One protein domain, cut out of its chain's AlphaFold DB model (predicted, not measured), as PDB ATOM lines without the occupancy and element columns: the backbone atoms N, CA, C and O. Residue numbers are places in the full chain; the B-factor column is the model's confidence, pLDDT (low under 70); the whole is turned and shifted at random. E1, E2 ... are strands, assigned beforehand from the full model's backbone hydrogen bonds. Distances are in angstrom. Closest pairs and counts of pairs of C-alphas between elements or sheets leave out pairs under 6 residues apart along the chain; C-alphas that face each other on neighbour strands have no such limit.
ATOM      1  N   ASN A 536     294.456 -52.650  50.939       95.44
ATOM      2  CA  ASN A 536     293.479 -53.726  50.791       95.44
ATOM      3  C   ASN A 536     292.042 -53.277  51.101       95.44
ATOM      4  O   ASN A 536     291.173 -54.139  51.221       95.44
ATOM      5  N   ASN A 537     291.774 -51.968  51.157       96.56
ATOM      6  CA  ASN A 537     290.431 -51.408  51.366       96.56
ATOM      7  C   ASN A 537     289.638 -51.168  50.091       96.56
ATOM      8  O   ASN A 537     288.484 -50.738  50.143       96.56
ATOM      9  N   HIS A 538     290.227 -51.455  48.937       96.62
ATOM     10  CA  HIS A 538     289.629 -51.119  47.658       96.62
ATOM     11  C   HIS A 538     289.555 -52.324  46.732       96.62
ATOM     12  O   HIS A 538     290.524 -53.062  46.545       96.62
ATOM     13  N   TRP A 539     288.383 -52.504  46.127       95.75
ATOM     14  CA  TRP A 539     288.191 -53.409  45.009       95.75
ATOM     15  C   TRP A 539     287.700 -52.628  43.785       95.75
ATOM     16  O   TRP A 539     286.635 -52.019  43.873       95.75
ATOM     17  N   PRO A 540     288.402 -52.690  42.638       95.31
ATOM     18  CA  PRO A 540     289.757 -53.233  42.489       95.31
ATOM     19  C   PRO A 540     290.791 -52.425  43.307       95.31
ATOM     20  O   PRO A 540     290.492 -51.296  43.701       95.31
ATOM     21  N   PRO A 541     291.998 -52.972  43.558       94.88
ATOM     22  CA  PRO A 541     293.070 -52.228  44.220       94.88
ATOM     23  C   PRO A 541     293.378 -50.906  43.508       94.88
ATOM     24  O   PRO A 541     293.368 -50.845  42.274       94.88
ATOM     25  N   LEU A 542     293.661 -49.856  44.282       93.44
ATOM     26  CA  LEU A 542     293.961 -48.531  43.744       93.44
ATOM     27  C   LEU A 542     295.432 -48.412  43.338       93.44
ATOM     28  O   LEU A 542     296.328 -48.897  44.029       93.44
ATOM     29  N   PHE A 543     295.671 -47.716  42.227       91.31
ATOM     30  CA  PHE A 543     297.001 -47.377  41.733       91.31
ATOM     31  C   PHE A 543     297.073 -45.871  41.504       91.31
ATOM     32  O   PHE A 543     296.346 -45.331  40.668       91.31
ATOM     33  N   LYS A 544     297.988 -45.205  42.204       85.12
ATOM     34  CA  LYS A 544     298.253 -43.781  42.036       85.12
ATOM     35  C   LYS A 544     299.382 -43.592  41.031       85.12
ATOM     36  O   LYS A 544     300.535 -43.898  41.318       85.12
ATOM     37  N   GLY A 545     299.051 -43.068  39.854       74.88
ATOM     38  CA  GLY A 545     300.041 -42.566  38.897       74.88
ATOM     39  C   GLY A 545     300.326 -41.083  39.129       74.88
ATOM     40  O   GLY A 545     299.482 -40.373  39.674       74.88
ATOM     41  N   GLY A 546     301.469 -40.585  38.648       57.44
ATOM     42  CA  GLY A 546     301.909 -39.188  38.816       57.44
ATOM     43  C   GLY A 546     300.960 -38.080  38.311       57.44
ATOM     44  O   GLY A 546     301.281 -36.910  38.466       57.44
ATOM     45  N   TYR A 547     299.798 -38.421  37.738       48.94
ATOM     46  CA  TYR A 547     298.796 -37.477  37.223       48.94
ATOM     47  C   TYR A 547     297.431 -37.524  37.943       48.94
ATOM     48  O   TYR A 547     296.573 -36.703  37.628       48.94
ATOM     49  N   SER A 548     297.191 -38.447  38.888       52.38
ATOM     50  CA  SER A 548     295.930 -38.504  39.655       52.38
ATOM     51  C   SER A 548     296.127 -37.960  41.075       52.38
ATOM     52  O   SER A 548     296.662 -38.654  41.944       52.38
ATOM     53  N   GLU A 549     295.704 -36.718  41.319       57.38
ATOM     54  CA  GLU A 549     295.942 -36.021  42.595       57.38
ATOM     55  C   GLU A 549     295.080 -36.522  43.770       57.38
ATOM     56  O   GLU A 549     295.393 -36.212  44.917       57.38
ATOM     57  N   GLU A 550     294.029 -37.310  43.525       70.00
ATOM     58  CA  GLU A 550     293.003 -37.587  44.547       70.00
ATOM     59  C   GLU A 550     293.287 -38.795  45.452       70.00
ATOM     60  O   GLU A 550     292.709 -38.893  46.529       70.00
ATOM     61  N   GLN A 551     294.182 -39.710  45.065       84.38
ATOM     62  CA  GLN A 551     294.409 -40.928  45.849       84.38
ATOM     63  C   GLN A 551     295.462 -40.725  46.942       84.38
ATOM     64  O   GLN A 551     296.561 -40.202  46.713       84.38
ATOM     65  N   SER A 552     295.129 -41.176  48.148       88.50
ATOM     66  CA  SER A 552     296.054 -41.250  49.269       88.50
ATOM     67  C   SER A 552     297.096 -42.343  49.037       88.50
ATOM     68  O   SER A 552     296.791 -43.428  48.549       88.50
ATOM     69  N   ARG A 553     298.338 -42.078  49.445       90.25
ATOM     70  CA  ARG A 553     299.430 -43.059  49.390       90.25
ATOM     71  C   ARG A 553     299.291 -44.225  50.368       90.25
ATOM     72  O   ARG A 553     300.010 -45.200  50.240       90.25
ATOM     73  N   TYR A 554     298.409 -44.088  51.356       92.75
ATOM     74  CA  TYR A 554     298.121 -45.148  52.320       92.75
ATOM     75  C   TYR A 554     297.094 -46.149  51.764       92.75
ATOM     76  O   TYR A 554     297.059 -47.291  52.205       92.75
ATOM     77  N   ASP A 555     296.279 -45.723  50.790       93.44
ATOM     78  CA  ASP A 555     295.201 -46.513  50.178       93.44
ATOM     79  C   ASP A 555     295.609 -47.158  48.841       93.44
ATOM     80  O   ASP A 555     294.989 -48.120  48.388       93.44
ATOM     81  N   ALA A 556     296.625 -46.610  48.171       93.75
ATOM     82  CA  ALA A 556     296.964 -46.952  46.795       93.75
ATOM     83  C   ALA A 556     298.423 -47.378  46.645       93.75
ATOM     84  O   ALA A 556     299.324 -46.811  47.259       93.75
ATOM     85  N   TYR A 557     298.658 -48.323  45.737       94.75
ATOM     86  CA  TYR A 557     299.999 -48.619  45.247       94.75
ATOM     87  C   TYR A 557     300.499 -47.436  44.422       94.75
ATOM     88  O   TYR A 557     299.774 -46.908  43.573       94.75
ATOM     89  N   LEU A 558     301.730 -47.006  44.663       92.00
ATOM     90  CA  LEU A 558     302.282 -45.810  44.039       92.00
ATOM     91  C   LEU A 558     303.101 -46.182  42.813       92.00
ATOM     92  O   LEU A 558     303.906 -47.105  42.861       92.00
ATOM     93  N   LEU A 559     302.925 -45.426  41.733       91.31
ATOM     94  CA  LEU A 559     303.937 -45.266  40.699       91.31
ATOM     95  C   LEU A 559     304.541 -43.870  40.869       91.31
ATOM     96  O   LEU A 559     304.017 -42.890  40.328       91.31
ATOM     97  N   SER A 560     305.588 -43.778  41.680       84.56
ATOM     98  CA  SER A 560     306.247 -42.523  42.031       84.56
ATOM     99  C   SER A 560     307.472 -42.281  41.152       84.56
ATOM    100  O   SER A 560     308.046 -43.195  40.556       84.56
ATOM    101  N   THR A 561     307.851 -41.010  41.040       83.81
ATOM    102  CA  THR A 561     309.105 -40.610  40.408       83.81
ATOM    103  C   THR A 561     309.923 -39.818  41.407       83.81
ATOM    104  O   THR A 561     309.492 -38.739  41.817       83.81
ATOM    105  N   HIS A 562     311.096 -40.318  41.768       82.56
ATOM    106  CA  HIS A 562     312.043 -39.602  42.609       82.56
ATOM    107  C   HIS A 562     313.143 -39.008  41.737       82.56
ATOM    108  O   HIS A 562     313.517 -39.561  40.708       82.56
ATOM    109  N   GLY A 563     313.625 -37.829  42.110       80.19
ATOM    110  CA  GLY A 563     314.643 -37.115  41.357       80.19
ATOM    111  C   GLY A 563     315.525 -36.335  42.307       80.19
ATOM    112  O   GLY A 563     315.049 -35.423  42.978       80.19
ATOM    113  N   ILE A 564     316.804 -36.680  42.348       79.62
ATOM    114  CA  ILE A 564     317.814 -35.971  43.126       79.62
ATOM    115  C   ILE A 564     318.771 -35.323  42.138       79.62
ATOM    116  O   ILE A 564     319.334 -36.007  41.287       79.62
ATOM    117  N   VAL A 565     318.950 -34.009  42.251       78.94
ATOM    118  CA  VAL A 565     319.998 -33.276  41.535       78.94
ATOM    119  C   VAL A 565     321.113 -32.978  42.532       78.94
ATOM    120  O   VAL A 565     320.913 -32.231  43.488       78.94
ATOM    121  N   GLY A 566     322.270 -33.590  42.321       76.19
ATOM    122  CA  GLY A 566     323.508 -33.304  43.027       76.19
ATOM    123  C   GLY A 566     324.285 -32.199  42.321       76.19
ATOM    124  O   GLY A 566     324.439 -32.206  41.101       76.19
ATOM    125  N   PHE A 567     324.794 -31.251  43.101       74.50
ATOM    126  CA  PHE A 567     325.768 -30.267  42.640       74.50
ATOM    127  C   PHE A 567     327.075 -30.527  43.381       74.50
ATOM    128  O   PHE A 567     327.104 -30.515  44.613       74.50
ATOM    129  N   SER A 568     328.153 -30.751  42.644       72.56
ATOM    130  CA  SER A 568     329.493 -30.933  43.187       72.56
ATOM    131  C   SER A 568     330.489 -30.034  42.455       72.56
ATOM    132  O   SER A 568     330.220 -29.522  41.368       72.56
ATOM    133  N   ALA A 569     331.667 -29.827  43.048       66.06
ATOM    134  CA  ALA A 569     332.760 -29.143  42.352       66.06
ATOM    135  C   ALA A 569     333.178 -29.899  41.075       66.06
ATOM    136  O   ALA A 569     333.604 -29.273  40.109       66.06
ATOM    137  N   SER A 570     332.996 -31.224  41.079       66.50
ATOM    138  CA  SER A 570     333.231 -32.146  39.968       66.50
ATOM    139  C   SER A 570     332.095 -32.186  38.937       66.50
ATOM    140  O   SER A 570     332.212 -32.899  37.944       66.50
ATOM    141  N   GLY A 571     331.001 -31.437  39.130       80.00
ATOM    142  CA  GLY A 571     329.934 -31.282  38.143       80.00
ATOM    143  C   GLY A 571     328.512 -31.469  38.677       80.00
ATOM    144  O   GLY A 571     328.217 -31.173  39.834       80.00
ATOM    145  N   LEU A 572     327.601 -31.868  37.790       83.25
ATOM    146  CA  LEU A 572     326.171 -31.992  38.082       83.25
ATOM    147  C   LEU A 572     325.731 -33.436  37.894       83.25
ATOM    148  O   LEU A 572     325.887 -33.982  36.803       83.25
ATOM    149  N   ASP A 573     325.118 -34.001  38.923       82.56
ATOM    150  CA  ASP A 573     324.618 -35.368  38.934       82.56
ATOM    151  C   ASP A 573     323.095 -35.331  39.040       82.56
ATOM    152  O   ASP A 573     322.521 -34.522  39.762       82.56
ATOM    153  N   TYR A 574     322.416 -36.208  38.325       85.00
ATOM    154  CA  TYR A 574     320.981 -36.403  38.414       85.00
ATOM    155  C   TYR A 574     320.699 -37.887  38.567       85.00
ATOM    156  O   TYR A 574     321.019 -38.683  37.685       85.00
ATOM    157  N   THR A 575     320.049 -38.250  39.664       83.25
ATOM    158  CA  THR A 575     319.495 -39.584  39.867       83.25
ATOM    159  C   THR A 575     317.985 -39.466  39.829       83.25
ATOM    160  O   THR A 575     317.368 -38.964  40.767       83.25
ATOM    161  N   GLY A 576     317.401 -39.895  38.718       87.25
ATOM    162  CA  GLY A 576     315.975 -40.126  38.571       87.25
ATOM    163  C   GLY A 576     315.632 -41.577  38.875       87.25
ATOM    164  O   GLY A 576     316.407 -42.488  38.595       87.25
ATOM    165  N   GLU A 577     314.451 -41.815  39.409       88.75
ATOM    166  CA  GLU A 577     313.964 -43.143  39.744       88.75
ATOM    167  C   GLU A 577     312.464 -43.205  39.486       88.75
ATOM    168  O   GLU A 577     311.742 -42.277  39.834       88.75
ATOM    169  N   ILE A 578     311.995 -44.285  38.868       91.44
ATOM    170  CA  ILE A 578     310.570 -44.600  38.754       91.44
ATOM    171  C   ILE A 578     310.321 -45.818  39.637       91.44
ATOM    172  O   ILE A 578     310.838 -46.889  39.323       91.44
ATOM    173  N   LEU A 579     309.540 -45.667  40.705       91.81
ATOM    174  CA  LEU A 579     309.279 -46.719  41.687       91.81
ATOM    175  C   LEU A 579     307.825 -47.174  41.634       91.81
ATOM    176  O   LEU A 579     306.906 -46.362  41.579       91.81
ATOM    177  N   PHE A 580     307.628 -48.487  41.696       95.25
ATOM    178  CA  PHE A 580     306.371 -49.101  42.095       95.25
ATOM    179  C   PHE A 580     306.434 -49.438  43.586       95.25
ATOM    180  O   PHE A 580     307.272 -50.247  43.986       95.25
ATOM    181  N   GLU A 581     305.561 -48.852  44.403       94.12
ATOM    182  CA  GLU A 581     305.676 -48.906  45.864       94.12
ATOM    183  C   GLU A 581     304.374 -49.328  46.540       94.12
ATOM    184  O   GLU A 581     303.274 -48.931  46.148       94.12
ATOM    185  N   LYS A 582     304.522 -50.087  47.627       95.19
ATOM    186  CA  LYS A 582     303.522 -50.214  48.685       95.19
ATOM    187  C   LYS A 582     304.078 -49.491  49.909       95.19
ATOM    188  O   LYS A 582     304.836 -50.081  50.679       95.19
ATOM    189  N   PHE A 583     303.765 -48.206  50.050       91.12
ATOM    190  CA  PHE A 583     304.350 -47.359  51.089       91.12
ATOM    191  C   PHE A 583     303.956 -47.827  52.506       91.12
ATOM    192  O   PHE A 583     302.806 -48.205  52.718       91.12
ATOM    193  N   PRO A 584     304.855 -47.774  53.508       91.50
ATOM    194  CA  PRO A 584     306.312 -47.615  53.441       91.50
ATOM    195  C   PRO A 584     307.045 -48.962  53.291       91.50
ATOM    196  O   PRO A 584     308.266 -49.016  53.377       91.50
ATOM    197  N   TYR A 585     306.314 -50.062  53.100       94.56
ATOM    198  CA  TYR A 585     306.826 -51.423  53.235       94.56
ATOM    199  C   TYR A 585     307.845 -51.836  52.186       94.56
ATOM    200  O   TYR A 585     308.824 -52.484  52.534       94.56
ATOM    201  N   TYR A 586     307.605 -51.564  50.908       96.31
ATOM    202  CA  TYR A 586     308.546 -51.943  49.855       96.31
ATOM    203  C   TYR A 586     308.349 -51.117  48.593       96.31
ATOM    204  O   TYR A 586     307.249 -50.629  48.322       96.31
ATOM    205  N   GLY A 587     309.399 -51.053  47.783       95.94
ATOM    206  CA  GLY A 587     309.348 -50.486  46.447       95.94
ATOM    207  C   GLY A 587     310.326 -51.170  45.511       95.94
ATOM    208  O   GLY A 587     311.363 -51.670  45.938       95.94
ATOM    209  N   ILE A 588     309.960 -51.242  44.235       97.00
ATOM    210  CA  ILE A 588     310.786 -51.788  43.158       97.00
ATOM    211  C   ILE A 588     310.748 -50.793  42.016       97.00
ATOM    212  O   ILE A 588     309.664 -50.413  41.573       97.00
ATOM    213  N   GLY A 589     311.903 -50.397  41.498       95.31
ATOM    214  CA  GLY A 589     311.929 -49.403  40.441       95.31
ATOM    215  C   GLY A 589     313.092 -49.485  39.484       95.31
ATOM    216  O   GLY A 589     313.958 -50.357  39.558       95.31
ATOM    217  N   LEU A 590     313.049 -48.563  38.530       95.31
ATOM    218  CA  LEU A 590     314.072 -48.345  37.524       95.31
ATOM    219  C   LEU A 590     314.773 -47.026  37.818       95.31
ATOM    220  O   LEU A 590     314.129 -45.986  37.948       95.31
ATOM    221  N   LEU A 591     316.096 -47.077  37.871       92.19
ATOM    222  CA  LEU A 591     316.955 -45.920  38.090       92.19
ATOM    223  C   LEU A 591     317.427 -45.368  36.743       92.19
ATOM    224  O   LEU A 591     317.734 -46.125  35.819       92.19
ATOM    225  N   ASN A 592     317.548 -44.053  36.649       91.00
ATOM    226  CA  ASN A 592     318.305 -43.354  35.626       91.00
ATOM    227  C   ASN A 592     319.284 -42.413  36.326       91.00
ATOM    228  O   ASN A 592     318.880 -41.439  36.951       91.00
ATOM    229  N   GLN A 593     320.568 -42.715  36.224       85.81
ATOM    230  CA  GLN A 593     321.638 -41.860  36.710       85.81
ATOM    231  C   GLN A 593     322.268 -41.183  35.513       85.81
ATOM    232  O   GLN A 593     322.794 -41.853  34.628       85.81
ATOM    233  N   SER A 594     322.239 -39.864  35.471       86.88
ATOM    234  CA  SER A 594     322.894 -39.087  34.433       86.88
ATOM    235  C   SER A 594     323.612 -37.912  35.046       86.88
ATOM    236  O   SER A 594     323.096 -37.311  35.973       86.88
ATOM    237  N   GLY A 595     324.756 -37.534  34.513       85.31
ATOM    238  CA  GLY A 595     325.478 -36.395  35.046       85.31
ATOM    239  C   GLY A 595     326.540 -35.911  34.092       85.31
ATOM    240  O   GLY A 595     326.702 -36.437  32.990       85.31
ATOM    241  N   TYR A 596     327.250 -34.885  34.521       82.50
ATOM    242  CA  TYR A 596     328.398 -34.330  33.836       82.50
ATOM    243  C   TYR A 596     329.555 -34.279  34.822       82.50
ATOM    244  O   TYR A 596     329.455 -33.571  35.819       82.50
ATOM    245  N   SER A 597     330.631 -35.005  34.520       77.38
ATOM    246  CA  SER A 597     331.898 -34.924  35.252       77.38
ATOM    247  C   SER A 597     332.783 -33.870  34.588       77.38
ATOM    248  O   SER A 597     333.088 -33.973  33.393       77.38
ATOM    249  N   SER A 598     333.192 -32.845  35.339       73.62
ATOM    250  CA  SER A 598     334.145 -31.830  34.880       73.62
ATOM    251  C   SER A 598     335.518 -32.424  34.601       73.62
ATOM    252  O   SER A 598     336.187 -31.974  33.673       73.62
ATOM    253  N   ASP A 599     335.902 -33.437  35.375       71.69
ATOM    254  CA  ASP A 599     337.236 -34.032  35.342       71.69
ATOM    255  C   ASP A 599     337.434 -34.840  34.053       71.69
ATOM    256  O   ASP A 599     338.491 -34.784  33.426       71.69
ATOM    257  N   ASP A 600     336.365 -35.486  33.579       72.88
ATOM    258  CA  ASP A 600     336.373 -36.251  32.328       72.88
ATOM    259  C   ASP A 600     335.875 -35.447  31.118       72.88
ATOM    260  O   ASP A 600     335.963 -35.911  29.976       72.88
ATOM    261  N   GLY A 601     335.289 -34.267  31.355       79.31
ATOM    262  CA  GLY A 601     334.611 -33.452  30.343       79.31
ATOM    263  C   GLY A 601     333.484 -34.195  29.613       79.31
ATOM    264  O   GLY A 601     333.167 -33.873  28.463       79.31
ATOM    265  N   ARG A 602     332.917 -35.240  30.230       79.62
ATOM    266  CA  ARG A 602     331.963 -36.161  29.601       79.62
ATOM    267  C   ARG A 602     330.691 -36.270  30.421       79.62
ATOM    268  O   ARG A 602     330.713 -36.454  31.636       79.62
ATOM    269  N   GLY A 603     329.571 -36.200  29.706       84.62
ATOM    270  CA  GLY A 603     328.283 -36.600  30.242       84.62
ATOM    271  C   GLY A 603     328.190 -38.120  30.332       84.62
ATOM    272  O   GLY A 603     328.692 -38.831  29.457       84.62
ATOM    273  N   TYR A 604     327.520 -38.613  31.362       83.69
ATOM    274  CA  TYR A 604     327.197 -40.020  31.528       83.69
ATOM    275  C   TYR A 604     325.687 -40.205  31.690       83.69
ATOM    276  O   TYR A 604     324.983 -39.296  32.124       83.69
ATOM    277  N   SER A 605     325.172 -41.368  31.291       89.50
ATOM    278  CA  SER A 605     323.789 -41.772  31.540       89.50
ATOM    279  C   SER A 605     323.719 -43.292  31.626       89.50
ATOM    280  O   SER A 605     324.171 -44.003  30.725       89.50
ATOM    281  N   TYR A 606     323.172 -43.786  32.725       89.50
ATOM    282  CA  TYR A 606     323.092 -45.192  33.062       89.50
ATOM    283  C   TYR A 606     321.705 -45.509  33.580       89.50
ATOM    284  O   TYR A 606     321.115 -44.754  34.346       89.50
ATOM    285  N   THR A 607     321.200 -46.663  33.174       92.50
ATOM    286  CA  THR A 607     319.971 -47.218  33.721       92.50
ATOM    287  C   THR A 607     320.300 -48.264  34.767       92.50
ATOM    288  O   THR A 607     321.325 -48.950  34.685       92.50
ATOM    289  N   GLY A 608     319.401 -48.409  35.723       95.00
ATOM    290  CA  GLY A 608     319.542 -49.321  36.833       95.00
ATOM    291  C   GLY A 608     318.203 -49.835  37.333       95.00
ATOM    292  O   GLY A 608     317.157 -49.562  36.743       95.00
ATOM    293  N   ALA A 609     318.250 -50.565  38.434       96.44
ATOM    294  CA  ALA A 609     317.086 -51.026  39.163       96.44
ATOM    295  C   ALA A 609     317.300 -50.831  40.662       96.44
ATOM    296  O   ALA A 609     318.432 -50.874  41.141       96.44
ATOM    297  N   SER A 610     316.215 -50.651  41.391       95.81
ATOM    298  CA  SER A 610     316.214 -50.520  42.841       95.81
ATOM    299  C   SER A 610     315.145 -51.410  43.455       95.81
ATOM    300  O   SER A 610     314.123 -51.723  42.841       95.81
ATOM    301  N   LEU A 611     315.411 -51.835  44.679       96.62
ATOM    302  CA  LEU A 611     314.506 -52.551  45.552       96.62
ATOM    303  C   LEU A 611     314.743 -52.022  46.959       96.62
ATOM    304  O   LEU A 611     315.884 -51.979  47.408       96.62
ATOM    305  N   TYR A 612     313.683 -51.702  47.683       96.44
ATOM    306  CA  TYR A 612     313.771 -51.494  49.120       96.44
ATOM    307  C   TYR A 612     312.663 -52.263  49.842       96.44
ATOM    308  O   TYR A 612     311.603 -52.539  49.274       96.44
ATOM    309  N   LEU A 613     312.921 -52.636  51.094       97.56
ATOM    310  CA  LEU A 613     312.030 -53.393  51.965       97.56
ATOM    311  C   LEU A 613     312.200 -52.922  53.420       97.56
ATOM    312  O   LEU A 613     313.276 -53.059  53.998       97.56
ATOM    313  N   HIS A 614     311.114 -52.443  54.022       96.56
ATOM    314  CA  HIS A 614     310.979 -51.992  55.411       96.56
ATOM    315  C   HIS A 614     309.796 -52.716  56.075       96.56
ATOM    316  O   HIS A 614     308.684 -52.186  56.135       96.56
ATOM    317  N   PRO A 615     309.970 -53.965  56.545       94.88
ATOM    318  CA  PRO A 615     308.864 -54.711  57.138       94.88
ATOM    319  C   PRO A 615     308.412 -54.114  58.483       94.88
ATOM    320  O   PRO A 615     307.279 -54.355  58.896       94.88
ATOM    321  N   ASP A 616     309.284 -53.364  59.163       95.12
ATOM    322  CA  ASP A 616     309.036 -52.673  60.431       95.12
ATOM    323  C   ASP A 616     309.997 -51.478  60.613       95.12
ATOM    324  O   ASP A 616     310.766 -51.165  59.705       95.12
ATOM    325  N   LEU A 617     309.948 -50.792  61.766       92.19
ATOM    326  CA  LEU A 617     310.806 -49.624  62.048       92.19
ATOM    327  C   LEU A 617     312.284 -49.969  62.288       92.19
ATOM    328  O   LEU A 617     313.127 -49.075  62.303       92.19
ATOM    329  N   TYR A 618     312.606 -51.237  62.531       95.94
ATOM    330  CA  TYR A 618     313.932 -51.657  62.977       95.94
ATOM    331  C   TYR A 618     314.693 -52.410  61.892       95.94
ATOM    332  O   TYR A 618     315.894 -52.618  62.016       95.94
ATOM    333  N   ARG A 619     314.021 -52.839  60.827       97.50
ATOM    334  CA  ARG A 619     314.613 -53.614  59.744       97.50
ATOM    335  C   ARG A 619     314.463 -52.874  58.434       97.50
ATOM    336  O   ARG A 619     313.367 -52.470  58.056       97.50
ATOM    337  N   SER A 620     315.562 -52.757  57.707       97.38
ATOM    338  CA  SER A 620     315.543 -52.291  56.327       97.38
ATOM    339  C   SER A 620     316.502 -53.091  55.466       97.38
ATOM    340  O   SER A 620     317.528 -53.581  55.935       97.38
ATOM    341  N   LEU A 621     316.134 -53.239  54.202       97.88
ATOM    342  CA  LEU A 621     316.961 -53.799  53.149       97.88
ATOM    343  C   LEU A 621     316.777 -52.930  51.913       97.88
ATOM    344  O   LEU A 621     315.661 -52.778  51.433       97.88
ATOM    345  N   GLU A 622     317.864 -52.400  51.385       97.19
ATOM    346  CA  GLU A 622     317.908 -51.618  50.163       97.19
ATOM    347  C   GLU A 622     318.918 -52.259  49.219       97.19
ATOM    348  O   GLU A 622     320.018 -52.635  49.611       97.19
ATOM    349  N   MET A 623     318.538 -52.418  47.963       97.50
ATOM    350  CA  MET A 623     319.391 -52.927  46.908       97.50
ATOM    351  C   MET A 623     319.246 -52.014  45.703       97.50
ATOM    352  O   MET A 623     318.148 -51.811  45.193       97.50
ATOM    353  N   LYS A 624     320.364 -51.497  45.212       95.44
ATOM    354  CA  LYS A 624     320.432 -50.716  43.982       95.44
ATOM    355  C   LYS A 624     321.394 -51.388  43.025       95.44
ATOM    356  O   LYS A 624     322.399 -51.964  43.419       95.44
TER     357      LYS A 624
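AT A GLANCE: This is residues 536 to 624 of the 882 residues of the protein "Peptidase_M1 domain-containing protein" of Thermotogae bacterium (UniProt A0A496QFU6). One long, twisted sheet makes the whole picture: four long strands, E2 to E5, run side by side as a ribbon of hairpins with both faces bare of any helix. The short strands E1 and E6 continue it at its two edges, both beside the same end of the long strands. The printed part has 89 residues with no named helix and six named strands, E1 to E6, in the sheet order E1, E2, E3, E4, E5, E6, mixed, and its class is all strand. It is loose, with a radius of gyration of the C-alphas of 16.3 A, and elongated, spanning 53 by 33 by 19 A.

IN THESE COORDINATES: E1, residues 542 to 544, begins at C-alpha 542 (293.961, -48.531, 43.744) and is 6.6 A long. E2, residues 556 to 568, is 36.4 A long. E3, residues 571 to 582, is 34.2 A long, and E4, residues 586 to 597, is 32.4 A long and bends by 56 degrees at residue 589. E5, residues 602 to 613, is 34.6 A long. E6, residues 619 to 624, is 17.0 A long and ends at C-alpha 624 (320.432, -50.716, 43.982).

HOW THE PARTS SIT: E1 and E2 are parallel at 20 degrees, with N 544 and O 557 2.8 A apart. E2 to E6 form a meander, each strand the antiparallel neighbour of the one before. In the hairpin E2 and E3, N 566 and O 573 are 2.7 A apart; in E3 and E4, N 574 and O 594, 2.7 A; in E4 and E5, N 606 and O 593, 2.7 A; in E5 and E6, N 623 and O 611, 2.7 A, all within hydrogen-bond range. E1 and E6 are edge strands and apart.

THE WHOLE: The C-alphas of Trp 539 and Asp 599 are the two farthest apart, 53.6 A. The printed part has no cut. The link E1 to E2 is long, with 11 residues. Mean pLDDT of the printed part is 87.0; residues 546 to 549 and 569 to 570 are under 70.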